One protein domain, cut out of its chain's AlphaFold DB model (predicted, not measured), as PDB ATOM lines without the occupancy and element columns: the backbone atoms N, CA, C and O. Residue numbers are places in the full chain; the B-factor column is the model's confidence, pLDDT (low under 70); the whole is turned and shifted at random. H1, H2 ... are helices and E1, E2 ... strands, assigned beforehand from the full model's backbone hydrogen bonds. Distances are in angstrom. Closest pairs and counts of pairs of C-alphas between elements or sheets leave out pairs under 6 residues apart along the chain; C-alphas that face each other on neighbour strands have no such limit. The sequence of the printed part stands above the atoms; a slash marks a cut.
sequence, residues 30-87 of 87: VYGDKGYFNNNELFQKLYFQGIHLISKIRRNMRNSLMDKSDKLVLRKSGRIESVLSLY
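This is residues 30 to 87 of the 87 residues of the protein "Tnp_DDE_dom domain-containing protein" of Candidatus Dependentiae bacterium (UniProt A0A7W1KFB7). A short strand, E1, lies between helix H2 near its start and helix H3 near its end, with the small helix H1 off to one side and no two helices packed together. Residues 59 to 65 stick out as a loop between E1 and H3. The printed part has 58 residues, under half in named elements, in the order H1, H2, E1, H3; the class is mostly helix. It is only just compact, close to loose, with a radius of gyration of the C-alphas of 12.1 A, spanning 30 by 28 by 23 A.

H1 is residues 34 to 37, 5.3 A long, from C-alpha 34 at (-26.067, 45.164, -27.455). H2 is residues 40 to 48, 12.5 A; E1 is residues 51 to 54, 9.4 A. H3 is residues 68 to 77, 14.3 A, ending at C-alpha 77 (-33.146, 34.441, -26.374).

Residues 30 to 31 pair, parallel, with residues 53 to 54 of E1, which pairs with no named strand. H1 and H2 are close but not clearly touching; their closest C-alphas, Phe 37 and Phe 43, are 6.9 A apart. The closest C-alphas of H2 and E1, Leu 46 and His 52, are 7.1 A apart; those of E1 and H3, Ile 54 and Asp 70, 7.5 A. H2 and H3 are apart. In H2 and H3 every O i to N i+4 pair is within hydrogen-bond range; H1 is too short for one.

The farthest C-alphas, Leu 65 and Tyr 87, are 34.4 A apart. The printed part has no cut; the link from E1 to H3 is long, 13 residues. pLDDT is under 70 at residues 34 to 40, 63 to 64 and 77 to 87.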
ATOM      1  N   VAL A  30     -21.275  35.456 -21.972       79.75
ATOM      2  CA  VAL A  30     -22.465  36.171 -21.493       79.75
ATOM      3  C   VAL A  30     -23.293  36.629 -22.681       79.75
ATOM      4  O   VAL A  30     -22.824  37.404 -23.510       79.75
ATOM      5  N   TYR A  31     -24.535  36.155 -22.753       77.50
ATOM      6  CA  TYR A  31     -25.459  36.464 -23.839       77.50
ATOM      7  C   TYR A  31     -26.352  37.646 -23.458       77.50
ATOM      8  O   TYR A  31     -26.998  37.613 -22.413       77.50
ATOM      9  N   GLY A  32     -26.417  38.684 -24.292       73.75
ATOM     10  CA  GLY A  32     -27.230  39.865 -23.992       73.75
ATOM     11  C   GLY A  32     -27.521  40.755 -25.197       73.75
ATOM     12  O   GLY A  32     -26.931  40.597 -26.269       73.75
ATOM     13  N   ASP A  33     -28.440  41.711 -25.030       70.62
ATOM     14  CA  ASP A  33     -28.667  42.735 -26.055       70.62
ATOM     15  C   ASP A  33     -27.517  43.748 -26.050       70.62
ATOM     16  O   ASP A  33     -27.026  44.184 -25.006       70.62
ATOM     17  N   LYS A  34     -27.106  44.157 -27.248       65.81
ATOM     18  CA  LYS A  34     -26.067  45.164 -27.455       65.81
ATOM     19  C   LYS A  34     -26.392  46.494 -26.769       65.81
ATOM     20  O   LYS A  34     -25.468  47.181 -26.344       65.81
ATOM     21  N   GLY A  35     -27.674  46.845 -26.630       65.00
ATOM     22  CA  GLY A  35     -28.107  48.086 -25.981       65.00
ATOM     23  C   GLY A  35     -27.557  48.268 -24.560       65.00
ATOM     24  O   GLY A  35     -27.277  49.396 -24.160       65.00
ATOM     25  N   TYR A  36     -27.314  47.169 -23.841       62.78
ATOM     26  CA  TYR A  36     -26.742  47.187 -22.492       62.78
ATOM     27  C   TYR A  36     -25.231  47.459 -22.466       62.78
ATOM     28  O   TYR A  36     -24.700  47.903 -21.451       62.78
ATOM     29  N   PHE A  37     -24.538  47.241 -23.585       64.12
ATOM     30  CA  PHE A  37     -23.079  47.281 -23.685       64.12
ATOM     31  C   PHE A  37     -22.628  48.199 -24.828       64.12
ATOM     32  O   PHE A  37     -21.815  47.836 -25.673       64.12
ATOM     33  N   ASN A  38     -23.152  49.424 -24.859       63.31
ATOM     34  CA  ASN A  38     -22.818  50.426 -25.881       63.31
ATOM     35  C   ASN A  38     -21.455  51.126 -25.668       63.31
ATOM     36  O   ASN A  38     -21.151  52.098 -26.358       63.31
ATOM     37  N   ASN A  39     -20.624  50.658 -24.733       68.94
ATOM     38  CA  ASN A  39     -19.298  51.217 -24.471       68.94
ATOM     39  C   ASN A  39     -18.191  50.230 -24.888       68.94
ATOM     40  O   ASN A  39     -17.980  49.212 -24.228       68.94
ATOM     41  N   ASN A  40     -17.449  50.571 -25.949       69.94
ATOM     42  CA  ASN A  40     -16.316  49.784 -26.451       69.94
ATOM     43  C   ASN A  40     -15.218  49.552 -25.398       69.94
ATOM     44  O   ASN A  40     -14.582  48.503 -25.404       69.94
ATOM     45  N   GLU A  41     -15.002  50.498 -24.486       78.69
ATOM     46  CA  GLU A  41     -14.003  50.368 -23.421       78.69
ATOM     47  C   GLU A  41     -14.434  49.327 -22.378       78.69
ATOM     48  O   GLU A  41     -13.622  48.530 -21.911       78.69
ATOM     49  N   LEU A  42     -15.729  49.297 -22.043       75.50
ATOM     50  CA  LEU A  42     -16.285  48.284 -21.145       75.50
ATOM     51  C   LEU A  42     -16.210  46.898 -21.787       75.50
ATOM     52  O   LEU A  42     -15.830  45.946 -21.115       75.50
ATOM     53  N   PHE A  43     -16.511  46.798 -23.083       76.62
ATOM     54  CA  PHE A  43     -16.382  45.549 -23.830       76.62
ATOM     55  C   PHE A  43     -14.950  45.004 -23.780       76.62
ATOM     56  O   PHE A  43     -14.751  43.845 -23.433       76.62
ATOM     57  N   GLN A  44     -13.950  45.846 -24.062       80.31
ATOM     58  CA  GLN A  44     -12.546  45.429 -24.007       80.31
ATOM     59  C   GLN A  44     -12.134  45.011 -22.593       80.31
ATOM     60  O   GLN A  44     -11.511  43.968 -22.423       80.31
ATOM     61  N   LYS A  45     -12.528  45.777 -21.569       82.25
ATOM     62  CA  LYS A  45     -12.238  45.439 -20.167       82.25
ATOM     63  C   LYS A  45     -12.832  44.090 -19.765       82.25
ATOM     64  O   LYS A  45     -12.122  43.284 -19.178       82.25
ATOM     65  N   LEU A  46     -14.093  43.832 -20.113       78.88
ATOM     66  CA  LEU A  46     -14.752  42.553 -19.838       78.88
ATOM     67  C   LEU A  46     -14.074  41.400 -20.590       78.88
ATOM     68  O   LEU A  46     -13.845  40.345 -20.005       78.88
ATOM     69  N   TYR A  47     -13.666  41.628 -21.841       81.56
ATOM     70  CA  TYR A  47     -12.931  40.636 -22.624       81.56
ATOM     71  C   TYR A  47     -11.605  40.241 -21.955       81.56
ATOM     72  O   TYR A  47     -11.339  39.056 -21.775       81.56
ATOM     73  N   PHE A  48     -10.812  41.216 -21.490       84.06
ATOM     74  CA  PHE A  48      -9.579  40.944 -20.735       84.06
ATOM     75  C   PHE A  48      -9.827  40.265 -19.381       84.06
ATOM     76  O   PHE A  48      -8.943  39.588 -18.866       84.06
ATOM     77  N   GLN A  49     -11.022  40.415 -18.810       83.00
ATOM     78  CA  GLN A  49     -11.444  39.723 -17.590       83.00
ATOM     79  C   GLN A  49     -11.959  38.294 -17.851       83.00
ATOM     80  O   GLN A  49     -12.440  37.646 -16.925       83.00
ATOM     81  N   GLY A  50     -11.875  37.792 -19.091       82.56
ATOM     82  CA  GLY A  50     -12.350  36.455 -19.462       82.56
ATOM     83  C   GLY A  50     -13.868  36.370 -19.659       82.56
ATOM     84  O   GLY A  50     -14.436  35.275 -19.659       82.56
ATOM     85  N   ILE A  51     -14.538  37.514 -19.816       84.25
ATOM     86  CA  ILE A  51     -15.978  37.600 -20.057       84.25
ATOM     87  C   ILE A  51     -16.203  37.889 -21.539       84.25
ATOM     88  O   ILE A  51     -15.996  39.000 -22.032       84.25
ATOM     89  N   HIS A  52     -16.662  36.874 -22.263       83.25
ATOM     90  CA  HIS A  52     -16.970  36.978 -23.682       83.25
ATOM     91  C   HIS A  52     -18.423  37.390 -23.867       83.25
ATOM     92  O   HIS A  52     -19.344  36.585 -23.738       83.25
ATOM     93  N   LEU A  53     -18.630  38.665 -24.174       79.31
ATOM     94  CA  LEU A  53     -19.963  39.187 -24.405       79.31
ATOM     95  C   LEU A  53     -20.456  38.832 -25.814       79.31
ATOM     96  O   LEU A  53     -19.898  39.275 -26.819       79.31
ATOM     97  N   ILE A  54     -21.543  38.072 -25.882       79.62
ATOM     98  CA  ILE A  54     -22.156  37.608 -27.120       79.62
ATOM     99  C   ILE A  54     -23.510  38.290 -27.297       79.62
ATOM    100  O   ILE A  54     -24.424  38.139 -26.492       79.62
ATOM    101  N   SER A  55     -23.645  39.054 -28.381       78.75
ATOM    102  CA  SER A  55     -24.865  39.800 -28.697       78.75
ATOM    103  C   SER A  55     -25.329  39.539 -30.121       78.75
ATOM    104  O   SER A  55     -24.555  39.143 -30.993       78.75
ATOM    105  N   LYS A  56     -26.620  39.764 -30.376       77.00
ATOM    106  CA  LYS A  56     -27.195  39.605 -31.714       77.00
ATOM    107  C   LYS A  56     -26.576  40.612 -32.689       77.00
ATOM    108  O   LYS A  56     -26.618  41.821 -32.462       77.00
ATOM    109  N   ILE A  57     -26.056  40.108 -33.807       75.75
ATOM    110  CA  ILE A  57     -25.543  40.937 -34.903       75.75
ATOM    111  C   ILE A  57     -26.722  41.705 -35.522       75.75
ATOM    112  O   ILE A  57     -27.695  41.107 -35.985       75.75
ATOM    113  N   ARG A  58     -26.652  43.041 -35.507       74.00
ATOM    114  CA  ARG A  58     -27.626  43.934 -36.159       74.00
ATOM    115  C   ARG A  58     -27.166  44.267 -37.580       74.00
ATOM    116  O   ARG A  58     -25.971  44.293 -37.842       74.00
ATOM    117  N   ARG A  59     -28.104  44.624 -38.467       70.75
ATOM    118  CA  ARG A  59     -27.845  44.961 -39.887       70.75
ATOM    119  C   ARG A  59     -26.744  46.009 -40.141       70.75
ATOM    120  O   ARG A  59     -26.115  45.971 -41.183       70.75
ATOM    121  N   ASN A  60     -26.481  46.898 -39.177       74.38
ATOM    122  CA  ASN A  60     -25.455  47.951 -39.271       74.38
ATOM    123  C   ASN A  60     -24.153  47.598 -38.520       74.38
ATOM    124  O   ASN A  60     -23.374  48.484 -38.171       74.38
ATOM    125  N   MET A  61     -23.933  46.325 -38.178       73.88
ATOM    126  CA  MET A  61     -22.702  45.858 -37.538       73.88
ATOM    127  C   MET A  61     -21.787  45.203 -38.562       73.88
ATOM    128  O   MET A  61     -22.252  44.483 -39.443       73.88
ATOM    129  N   ARG A  62     -20.472  45.396 -38.401       70.31
ATOM    130  CA  ARG A  62     -19.495  44.567 -39.109       70.31
ATOM    131  C   ARG A  62     -19.741  43.117 -38.709       70.31
ATOM    132  O   ARG A  62     -19.827  42.815 -37.519       70.31
ATOM    133  N   ASN A  63     -19.914  42.257 -39.704       68.50
ATOM    134  CA  ASN A  63     -20.175  40.849 -39.475       68.50
ATOM    135  C   ASN A  63     -18.963  40.225 -38.772       68.50
ATOM    136  O   ASN A  63     -17.859  40.251 -39.311       68.50
ATOM    137  N   SER A  64     -19.171  39.682 -37.575       69.44
ATOM    138  CA  SER A  64     -18.173  38.880 -36.875       69.44
ATOM    139  C   SER A  64     -18.521  37.404 -37.027       69.44
ATOM    140  O   SER A  64     -19.694  37.022 -36.983       69.44
ATOM    141  N   LEU A  65     -17.501  36.564 -37.202       72.25
ATOM    142  CA  LEU A  65     -17.670  35.118 -37.103       72.25
ATOM    143  C   LEU A  65     -18.168  34.786 -35.689       72.25
ATOM    144  O   LEU A  65     -17.647  35.296 -34.701       72.25
ATOM    145  N   MET A  66     -19.233  33.993 -35.613       80.62
ATOM    146  CA  MET A  66     -19.877  33.573 -34.371       80.62
ATOM    147  C   MET A  66     -20.178  32.085 -34.468       80.62
ATOM    148  O   MET A  66     -20.664  31.626 -35.510       80.62
ATOM    149  N   ASP A  67     -19.942  31.359 -33.379       84.50
ATOM    150  CA  ASP A  67     -20.202  29.926 -33.303       84.50
ATOM    151  C   ASP A  67     -21.679  29.605 -33.577       84.50
ATOM    152  O   ASP A  67     -22.600  30.352 -33.222       84.50
ATOM    153  N   LYS A  68     -21.932  28.452 -34.207       82.94
ATOM    154  CA  LYS A  68     -23.299  27.991 -34.506       82.94
ATOM    155  C   LYS A  68     -24.124  27.789 -33.227       82.94
ATOM    156  O   LYS A  68     -25.315  28.098 -33.230       82.94
ATOM    157  N   SER A  69     -23.491  27.318 -32.149       83.31
ATOM    158  CA  SER A  69     -24.094  27.174 -30.817       83.31
ATOM    159  C   SER A  69     -24.584  28.514 -30.279       83.31
ATOM    160  O   SER A  69     -25.739  28.652 -29.887       83.31
ATOM    161  N   ASP A  70     -23.730  29.528 -30.348       81.94
ATOM    162  CA  ASP A  70     -23.988  30.852 -29.798       81.94
ATOM    163  C   ASP A  70     -25.100  31.547 -30.590       81.94
ATOM    164  O   ASP A  70     -26.017  32.149 -30.028       81.94
ATOM    165  N   LYS A  71     -25.091  31.362 -31.914       80.62
ATOM    166  CA  LYS A  71     -26.162  31.816 -32.803       80.62
ATOM    167  C   LYS A  71     -27.501  31.136 -32.490       80.62
ATOM    168  O   LYS A  71     -28.543  31.791 -32.575       80.62
ATOM    169  N   LEU A  72     -27.500  29.851 -32.126       82.94
ATOM    170  CA  LEU A  72     -28.708  29.128 -31.718       82.94
ATOM    171  C   LEU A  72     -29.249  29.643 -30.377       82.94
ATOM    172  O   LEU A  72     -30.454  29.876 -30.266       82.94
ATOM    173  N   VAL A  73     -28.374  29.868 -29.391       79.56
ATOM    174  CA  VAL A  73     -28.743  30.437 -28.083       79.56
ATOM    175  C   VAL A  73     -29.377  31.815 -28.267       79.56
ATOM    176  O   VAL A  73     -30.506  32.024 -27.831       79.56
ATOM    177  N   LEU A  74     -28.742  32.712 -29.032       78.12
ATOM    178  CA  LEU A  74     -29.277  34.052 -29.306       78.12
ATOM    179  C   LEU A  74     -30.629  34.040 -30.038       78.12
ATOM    180  O   LEU A  74     -31.461  34.921 -29.816       78.12
ATOM    181  N   ARG A  75     -30.867  33.063 -30.923       76.94
ATOM    182  CA  ARG A  75     -32.170  32.890 -31.588       76.94
ATOM    183  C   ARG A  75     -33.268  32.508 -30.597       76.94
ATOM    184  O   ARG A  75     -34.387  32.993 -30.740       76.94
ATOM    185  N   LYS A  76     -32.949  31.682 -29.597       73.25
ATOM    186  CA  LYS A  76     -33.879  31.313 -28.518       73.25
ATOM    187  C   LYS A  76     -34.094  32.466 -27.531       73.25
ATOM    188  O   LYS A  76     -35.220  32.667 -27.087       73.25
ATOM    189  N   SER A  77     -33.066  33.276 -27.269       64.56
ATOM    190  CA  SER A  77     -33.146  34.441 -26.374       64.56
ATOM    191  C   SER A  77     -34.091  35.546 -26.854       64.56
ATOM    192  O   SER A  77     -34.514  36.351 -26.039       64.56
ATOM    193  N   GLY A  78     -34.492  35.573 -28.132       56.94
ATOM    194  CA  GLY A  78     -35.533  36.492 -28.620       56.94
ATOM    195  C   GLY A  78     -36.938  36.229 -28.056       56.94
ATOM    196  O   GLY A  78     -37.800  37.082 -28.201       56.94
ATOM    197  N   ARG A  79     -37.169  35.066 -27.425       53.34
ATOM    198  CA  ARG A  79     -38.380  34.750 -26.637       53.34
ATOM    199  C   ARG A  79     -38.203  34.983 -25.134       53.34
ATOM    200  O   ARG A  79     -39.185  34.971 -24.405       53.34
ATOM    201  N   ILE A  80     -36.965  35.150 -24.672       51.53
ATOM    202  CA  ILE A  80     -36.624  35.399 -23.269       51.53
ATOM    203  C   ILE A  80     -36.436  36.911 -23.144       51.53
ATOM    204  O   ILE A  80     -35.330  37.414 -22.949       51.53
ATOM    205  N   GLU A  81     -37.513  37.653 -23.391       45.12
ATOM    206  CA  GLU A  81     -37.522  39.096 -23.196       45.12
ATOM    207  C   GLU A  81     -37.356  39.369 -21.694       45.12
ATOM    208  O   GLU A  81     -38.255  39.145 -20.894       45.12
ATOM    209  N   SER A  82     -36.169  39.845 -21.315       46.69
ATOM    210  CA  SER A  82     -35.925  40.579 -20.070       46.69
ATOM    211  C   SER A  82     -36.030  39.809 -18.743       46.69
ATOM    212  O   SER A  82     -36.931  40.036 -17.944       46.69
ATOM    213  N   VAL A  83     -34.958  39.104 -18.359       42.97
ATOM    214  CA  VAL A  83     -34.663  38.894 -16.915       42.97
ATOM    215  C   VAL A  83     -34.318  40.232 -16.214       42.97
ATOM    216  O   VAL A  83     -34.194  40.301 -15.000       42.97
ATOM    217  N   LEU A  84     -34.223  41.336 -16.970       39.72
ATOM    218  CA  LEU A  84     -33.996  42.697 -16.473       39.72
ATOM    219  C   LEU A  84     -35.253  43.599 -16.514       39.72
ATOM    220  O   LEU A  84     -35.113  44.812 -16.631       39.72
ATOM    221  N   SER A  85     -36.468  43.034 -16.484       25.23
ATOM    222  CA  SER A  85     -37.722  43.814 -16.382       25.23
ATOM    223  C   SER A  85     -38.473  43.625 -15.054       25.23
ATOM    224  O   SER A  85     -39.556  44.182 -14.899       25.23
ATOM    225  N   LEU A  86     -37.921  42.879 -14.094       27.80
ATOM    226  CA  LEU A  86     -38.519  42.671 -12.770       27.80
ATOM    227  C   LEU A  86     -37.457  42.821 -11.668       27.80
ATOM    228  O   LEU A  86     -37.028  41.834 -11.076       27.80
ATOM    229  N   TYR A  87     -37.006  44.059 -11.437       29.98
ATOM    230  CA  TYR A  87     -36.715  44.615 -10.106       29.98
ATOM    231  C   TYR A  87     -36.585  46.140 -10.170       29.98
ATOM    232  O   TYR A  87     -36.003  46.635 -11.165       29.98
TER     233      TYR A  87